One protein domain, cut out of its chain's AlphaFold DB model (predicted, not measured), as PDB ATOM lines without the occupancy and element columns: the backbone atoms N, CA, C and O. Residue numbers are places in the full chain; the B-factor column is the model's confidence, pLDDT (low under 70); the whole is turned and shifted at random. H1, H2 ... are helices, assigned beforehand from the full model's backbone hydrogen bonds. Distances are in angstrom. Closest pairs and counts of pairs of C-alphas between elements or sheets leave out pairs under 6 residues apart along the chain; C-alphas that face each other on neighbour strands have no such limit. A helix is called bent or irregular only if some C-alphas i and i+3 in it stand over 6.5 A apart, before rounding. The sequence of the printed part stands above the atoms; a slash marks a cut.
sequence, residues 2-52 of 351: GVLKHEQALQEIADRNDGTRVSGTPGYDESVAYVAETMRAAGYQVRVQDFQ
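This is residues 2 to 52 of the 351 residues of the protein "M28 family peptidase" of Nocardioidaceae bacterium (UniProt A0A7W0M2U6). This is a flat helical hairpin with a tail: helices H1 and H2 run opposite ways as a narrow V, meeting near the loop of residues 16 to 25 and spreading apart toward its open end. After H2 the last stretch, residues 42 to 52, folds back on the side of H2 away from H1, slanting away from it. The printed part has 51 residues, with two named helices in the order H1, H2 and no named strand; the class is all helix. The whole is only just compact, close to loose, with a radius of gyration of the C-alphas of 11.5 A and spans of 32 by 31 by 12 A.

H1, residues 3 to 15, and H2, residues 26 to 41, touch and form a helical hairpin. Their closest C-alphas are those of Ala 14 and Gly 27, 5.7 A apart. H1 touches H2 with residues 10 to 14 alone, and H2 touches H1 with residues 27 to 31 alone. Their lines stand at a shallow tilt of 28 degrees, opposite ways, with the centres 11.2 A apart. In both H1 and H2, every O i to N i+4 pair is within hydrogen-bond range.

H1 begins at C-alpha 3, at (-33.074, -0.043, 209.680), and is 18.5 A long from first to last C-alpha. H2 begins at C-alpha 26, at (-36.368, -19.064, 221.688), and ends at C-alpha 41, at (-19.795, -6.675, 213.702), with a length of 22.2 A. Neither helix is bent.

The two C-alphas farthest apart are those of Gly 2 and Gln 52, 32.2 A. The printed part has no cut, and the 10 residues between H1 and H2 make a short link. The mean pLDDT of the printed part is 90.2, and no printed residue is under 70.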
ATOM      1  N   GLY A   2     -30.500  -0.372 205.622       78.88
ATOM      2  CA  GLY A   2     -30.373   0.302 206.922       78.88
ATOM      3  C   GLY A   2     -31.348  -0.339 207.912       78.88
ATOM      4  O   GLY A   2     -31.453  -1.563 207.915       78.88
ATOM      5  N   VAL A   3     -32.116   0.451 208.667       85.50
ATOM      6  CA  VAL A   3     -33.074  -0.043 209.680       85.50
ATOM      7  C   VAL A   3     -34.014  -1.157 209.175       85.50
ATOM      8  O   VAL A   3     -34.150  -2.176 209.844       85.50
ATOM      9  N   LEU A   4     -34.521  -1.056 207.938       89.19
ATOM     10  CA  LEU A   4     -35.417  -2.056 207.322       89.19
ATOM     11  C   LEU A   4     -34.807  -3.464 207.217       89.19
ATOM     12  O   LEU A   4     -35.512  -4.463 207.264       89.19
ATOM     13  N   LYS A   5     -33.478  -3.570 207.073       91.69
ATOM     14  CA  LYS A   5     -32.806  -4.880 207.065       91.69
ATOM     15  C   LYS A   5     -32.917  -5.545 208.440       91.69
ATOM     16  O   LYS A   5     -33.061  -6.761 208.522       91.69
ATOM     17  N   HIS A   6     -32.783  -4.761 209.507       91.38
ATOM     18  CA  HIS A   6     -32.832  -5.272 210.872       91.38
ATOM     19  C   HIS A   6     -34.256  -5.616 211.294       91.38
ATOM     20  O   HIS A   6     -34.453  -6.661 211.899       91.38
ATOM     21  N   GLU A   7     -35.226  -4.803 210.893       90.81
ATOM     22  CA  GLU A   7     -36.650  -5.107 211.024       90.81
ATOM     23  C   GLU A   7     -37.019  -6.441 210.356       90.81
ATOM     24  O   GLU A   7     -37.537  -7.328 211.027       90.81
ATOM     25  N   GLN A   8     -36.651  -6.632 209.082       93.56
ATOM     26  CA  GLN A   8     -36.887  -7.887 208.360       93.56
ATOM     27  C   GLN A   8     -36.270  -9.093 209.079       93.56
ATOM     28  O   GLN A   8     -36.926 -10.116 209.250       93.56
ATOM     29  N   ALA A   9     -35.025  -8.975 209.543       94.88
ATOM     30  CA  ALA A   9     -34.362 -10.059 210.262       94.88
ATOM     31  C   ALA A   9     -35.051 -10.394 211.597       94.88
ATOM     32  O   ALA A   9     -35.132 -11.563 211.968       94.88
ATOM     33  N   LEU A  10     -35.554  -9.385 212.317       93.56
ATOM     34  CA  LEU A  10     -36.320  -9.598 213.544       93.56
ATOM     35  C   LEU A  10     -37.684 -10.230 213.242       93.56
ATOM     36  O   LEU A  10     -38.073 -11.148 213.956       93.56
ATOM     37  N   GLN A  11     -38.377  -9.837 212.170       94.19
ATOM     38  CA  GLN A  11     -39.603 -10.524 211.752       94.19
ATOM     39  C   GLN A  11     -39.331 -11.990 211.399       94.19
ATOM     40  O   GLN A  11     -40.011 -12.877 211.896       94.19
ATOM     41  N   GLU A  12     -38.276 -12.273 210.633       96.50
ATOM     42  CA  GLU A  12     -37.888 -13.648 210.290       96.50
ATOM     43  C   GLU A  12     -37.536 -14.494 211.521       96.50
ATOM     44  O   GLU A  12     -37.645 -15.719 211.479       96.50
ATOM     45  N   ILE A  13     -37.065 -13.870 212.607       96.38
ATOM     46  CA  ILE A  13     -36.878 -14.538 213.902       96.38
ATOM     47  C   ILE A  13     -38.231 -14.854 214.541       96.38
ATOM     48  O   ILE A  13     -38.399 -15.961 215.047       96.38
ATOM     49  N   ALA A  14     -39.188 -13.923 214.510       93.31
ATOM     50  CA  ALA A  14     -40.536 -14.152 215.023       93.31
ATOM     51  C   ALA A  14     -41.246 -15.276 214.251       93.31
ATOM     52  O   ALA A  14     -41.736 -16.221 214.860       93.31
ATOM     53  N   ASP A  15     -41.239 -15.222 212.917       94.94
ATOM     54  CA  ASP A  15     -41.961 -16.152 212.037       94.94
ATOM     55  C   ASP A  15     -41.553 -17.612 212.260       94.94
ATOM     56  O   ASP A  15     -42.392 -18.512 212.257       94.94
ATOM     57  N   ARG A  16     -40.260 -17.859 212.491       96.56
ATOM     58  CA  ARG A  16     -39.736 -19.207 212.768       96.56
ATOM     59  C   ARG A  16     -39.881 -19.648 214.229       96.56
ATOM     60  O   ARG A  16     -39.569 -20.794 214.534       96.56
ATOM     61  N   ASN A  17     -40.360 -18.761 215.102       93.50
ATOM     62  CA  ASN A  17     -40.597 -18.980 216.529       93.50
ATOM     63  C   ASN A  17     -42.064 -18.690 216.893       93.50
ATOM     64  O   ASN A  17     -42.350 -17.889 217.781       93.50
ATOM     65  N   ASP A  18     -42.994 -19.331 216.180       90.12
ATOM     66  CA  ASP A  18     -44.444 -19.249 216.418       90.12
ATOM     67  C   ASP A  18     -45.022 -17.824 216.332       90.12
ATOM     68  O   ASP A  18     -45.983 -17.477 217.020       90.12
ATOM     69  N   GLY A  19     -44.425 -16.979 215.488       88.81
ATOM     70  CA  GLY A  19     -44.837 -15.589 215.298       88.81
ATOM     71  C   GLY A  19     -44.497 -14.684 216.481       88.81
ATOM     72  O   GLY A  19     -45.131 -13.645 216.652       88.81
ATOM     73  N   THR A  20     -43.537 -15.056 217.338       85.19
ATOM     74  CA  THR A  20     -43.259 -14.292 218.556       85.19
ATOM     75  C   THR A  20     -41.783 -14.156 218.915       85.19
ATOM     76  O   THR A  20     -40.950 -15.031 218.691       85.19
ATOM     77  N   ARG A  21     -41.468 -13.026 219.555       89.50
ATOM     78  CA  ARG A  21     -40.188 -12.741 220.228       89.50
ATOM     79  C   ARG A  21     -40.419 -12.419 221.707       89.50
ATOM     80  O   ARG A  21     -39.672 -11.642 222.297       89.50
ATOM     81  N   VAL A  22     -41.504 -12.957 222.276       82.88
ATOM     82  CA  VAL A  22     -41.874 -12.784 223.686       82.88
ATOM     83  C   VAL A  22     -40.721 -13.201 224.590       82.88
ATOM     84  O   VAL A  22     -40.104 -14.243 224.403       82.88
ATOM     85  N   SER A  23     -40.462 -12.393 225.608       79.31
ATOM     86  CA  SER A  23     -39.437 -12.614 226.622       79.31
ATOM     87  C   SER A  23     -39.433 -14.053 227.161       79.31
ATOM     88  O   SER A  23     -40.468 -14.583 227.570       79.31
ATOM     89  N   GLY A  24     -38.260 -14.690 227.174       76.56
ATOM     90  CA  GLY A  24     -38.084 -16.081 227.610       76.56
ATOM     91  C   GLY A  24     -38.461 -17.166 226.592       76.56
ATOM     92  O   GLY A  24     -38.472 -18.348 226.949       76.56
ATOM     93  N   THR A  25     -38.809 -16.826 225.348       83.50
ATOM     94  CA  THR A  25     -38.965 -17.804 224.252       83.50
ATOM     95  C   THR A  25     -37.689 -17.907 223.403       83.50
ATOM     96  O   THR A  25     -36.870 -16.988 223.426       83.50
ATOM     97  N   PRO A  26     -37.514 -18.974 222.599       90.19
ATOM     98  CA  PRO A  26     -36.368 -19.064 221.688       90.19
ATOM     99  C   PRO A  26     -36.292 -17.896 220.686       90.19
ATOM    100  O   PRO A  26     -35.202 -17.394 220.417       90.19
ATOM    101  N   GLY A  27     -37.433 -17.367 220.223       91.12
ATOM    102  CA  GLY A  27     -37.469 -16.172 219.368       91.12
ATOM    103  C   GLY A  27     -36.904 -14.919 220.041       91.12
ATOM    104  O   GLY A  27     -36.302 -14.067 219.383       91.12
ATOM    105  N   TYR A  28     -37.033 -14.807 221.365       88.06
ATOM    106  CA  TYR A  28     -36.371 -13.755 222.128       88.06
ATOM    107  C   TYR A  28     -34.847 -13.955 222.176       88.06
ATOM    108  O   TYR A  28     -34.103 -13.027 221.853       88.06
ATOM    109  N   ASP A  29     -34.378 -15.163 222.496       89.75
ATOM    110  CA  ASP A  29     -32.943 -15.476 222.573       89.75
ATOM    111  C   ASP A  29     -32.237 -15.248 221.225       89.75
ATOM    112  O   ASP A  29     -31.158 -14.653 221.160       89.75
ATOM    113  N   GLU A  30     -32.883 -15.640 220.125       94.31
ATOM    114  CA  GLU A  30     -32.397 -15.382 218.768       94.31
ATOM    115  C   GLU A  30     -32.372 -13.882 218.428       94.31
ATOM    116  O   GLU A  30     -31.451 -13.420 217.751       94.31
ATOM    117  N   SER A  31     -33.328 -13.095 218.937       93.56
ATOM    118  CA  SER A  31     -33.320 -11.632 218.789       93.56
ATOM    119  C   SER A  31     -32.125 -11.003 219.501       93.56
ATOM    120  O   SER A  31     -31.436 -10.157 218.928       93.56
ATOM    121  N   VAL A  32     -31.847 -11.430 220.738       91.12
ATOM    122  CA  VAL A  32     -30.687 -10.965 221.513       91.12
ATOM    123  C   VAL A  32     -29.390 -11.324 220.799       91.12
ATOM    124  O   VAL A  32     -28.511 -10.469 220.663       91.12
ATOM    125  N   ALA A  33     -29.273 -12.559 220.302       93.56
ATOM    126  CA  ALA A  33     -28.113 -12.998 219.536       93.56
ATOM    127  C   ALA A  33     -27.909 -12.126 218.289       93.56
ATOM    128  O   ALA A  33     -26.817 -11.593 218.092       93.56
ATOM    129  N   TYR A  34     -28.969 -11.895 217.510       95.69
ATOM    130  CA  TYR A  34     -28.919 -11.060 216.311       95.69
ATOM    131  C   TYR A  34     -28.453  -9.627 216.601       95.69
ATOM    132  O   TYR A  34     -27.566  -9.107 215.916       95.69
ATOM    133  N   VAL A  35     -29.011  -8.987 217.635       93.06
ATOM    134  CA  VAL A  35     -28.616  -7.631 218.046       93.06
ATOM    135  C   VAL A  35     -27.162  -7.618 218.518       93.06
ATOM    136  O   VAL A  35     -26.373  -6.785 218.069       93.06
ATOM    137  N   ALA A  36     -26.767  -8.569 219.367       93.06
ATOM    138  CA  ALA A  36     -25.408  -8.653 219.890       93.06
ATOM    139  C   ALA A  36     -24.370  -8.883 218.780       93.06
ATOM    140  O   ALA A  36     -23.320  -8.245 218.773       93.06
ATOM    141  N   GLU A  37     -24.650  -9.775 217.831       95.81
ATOM    142  CA  GLU A  37     -23.785 -10.042 216.680       95.81
ATOM    143  C   GLU A  37     -23.691  -8.840 215.744       95.81
ATOM    144  O   GLU A  37     -22.587  -8.473 215.340       95.81
ATOM    145  N   THR A  38     -24.817  -8.179 215.466       95.12
ATOM    146  CA  THR A  38     -24.854  -6.945 214.670       95.12
ATOM    147  C   THR A  38     -23.973  -5.864 215.295       95.12
ATOM    148  O   THR A  38     -23.136  -5.269 214.613       95.12
ATOM    149  N   MET A  39     -24.097  -5.650 216.607       93.38
ATOM    150  CA  MET A  39     -23.310  -4.651 217.336       93.38
ATOM    151  C   MET A  39     -21.818  -5.015 217.388       93.38
ATOM    152  O   MET A  39     -20.967  -4.153 217.167       93.38
ATOM    153  N   ARG A  40     -21.468  -6.294 217.600       96.25
ATOM    154  CA  ARG A  40     -20.067  -6.757 217.532       96.25
ATOM    155  C   ARG A  40     -19.472  -6.558 216.139       96.25
ATOM    156  O   ARG A  40     -18.340  -6.099 216.028       96.25
ATOM    157  N   ALA A  41     -20.227  -6.869 215.085       95.81
ATOM    158  CA  ALA A  41     -19.795  -6.675 213.702       95.81
ATOM    159  C   ALA A  41     -19.580  -5.190 213.359       95.81
ATOM    160  O   ALA A  41     -18.714  -4.872 212.547       95.81
ATOM    161  N   ALA A  42     -20.312  -4.286 214.014       93.75
ATOM    162  CA  ALA A  42     -20.111  -2.841 213.929       93.75
ATOM    163  C   ALA A  42     -18.935  -2.319 214.788       93.75
ATOM    164  O   ALA A  42     -18.651  -1.124 214.769       93.75
ATOM    165  N   GLY A  43     -18.227  -3.192 215.516       96.38
ATOM    166  CA  GLY A  43     -17.032  -2.848 216.295       96.38
ATOM    167  C   GLY A  43     -17.285  -2.494 217.764       96.38
ATOM    168  O   GLY A  43     -16.344  -2.114 218.461       96.38
ATOM    169  N   TYR A  44     -18.517  -2.636 218.266       94.25
ATOM    170  CA  TYR A  44     -18.824  -2.388 219.675       94.25
ATOM    171  C   TYR A  44     -18.330  -3.526 220.579       94.25
ATOM    172  O   TYR A  44     -18.375  -4.707 220.226       94.25
ATOM    173  N   GLN A  45     -17.928  -3.174 221.802       95.25
ATOM    174  CA  GLN A  45     -17.749  -4.150 222.876       95.25
ATOM    175  C   GLN A  45     -19.118  -4.488 223.467       95.25
ATOM    176  O   GLN A  45     -19.750  -3.651 224.106       95.25
ATOM    177  N   VAL A  46     -19.584  -5.713 223.237       94.06
ATOM    178  CA  VAL A  46     -20.937  -6.130 223.620       94.06
ATOM    179  C   VAL A  46     -20.900  -7.043 224.836       94.06
ATOM    180  O   VAL A  46     -20.289  -8.114 224.799       94.06
ATOM    181  N   ARG A  47     -21.640  -6.654 225.877       92.44
ATOM    182  CA  ARG A  47     -22.007  -7.506 227.008       92.44
ATOM    183  C   ARG A  47     -23.503  -7.794 226.939       92.44
ATOM    184  O   ARG A  47     -24.297  -6.864 226.888       92.44
ATOM    185  N   VAL A  48     -23.868  -9.071 226.987       88.31
ATOM    186  CA  VAL A  48     -25.244  -9.489 227.277       88.31
ATOM    187  C   VAL A  48     -25.357  -9.605 228.795       88.31
ATOM    188  O   VAL A  48     -24.508 -10.238 229.427       88.31
ATOM    189  N   GLN A  49     -26.325  -8.910 229.388       83.25
ATOM    190  CA  GLN A  49     -26.585  -8.960 230.822       83.25
ATOM    191  C   GLN A  49     -27.900  -9.687 231.064       83.25
ATOM    192  O   GLN A  49     -28.975  -9.124 230.881       83.25
ATOM    193  N   ASP A  50     -27.794 -10.929 231.520       79.38
ATOM    194  CA  ASP A  50     -28.963 -11.701 231.904       79.38
ATOM    195  C   ASP A  50     -29.512 -11.201 233.239       79.38
ATOM    196  O   ASP A  50     -28.769 -10.913 234.185       79.38
ATOM    197  N   PHE A  51     -30.832 -11.138 233.327       73.44
ATOM    198  CA  PHE A  51     -31.546 -10.968 234.577       73.44
ATOM    199  C   PHE A  51     -32.790 -11.838 234.564       73.44
ATOM    200  O   PHE A  51     -33.414 -12.063 233.532       73.44
ATOM    201  N   GLN A  52     -33.143 -12.332 235.738       70.12
ATOM    202  CA  GLN A  52     -34.264 -13.230 235.913       70.12
ATOM    203  C   GLN A  52     -35.509 -12.434 236.300       70.12
ATOM    204  O   GLN A  52     -35.480 -11.647 237.244       70.12
TER     205      GLN A  52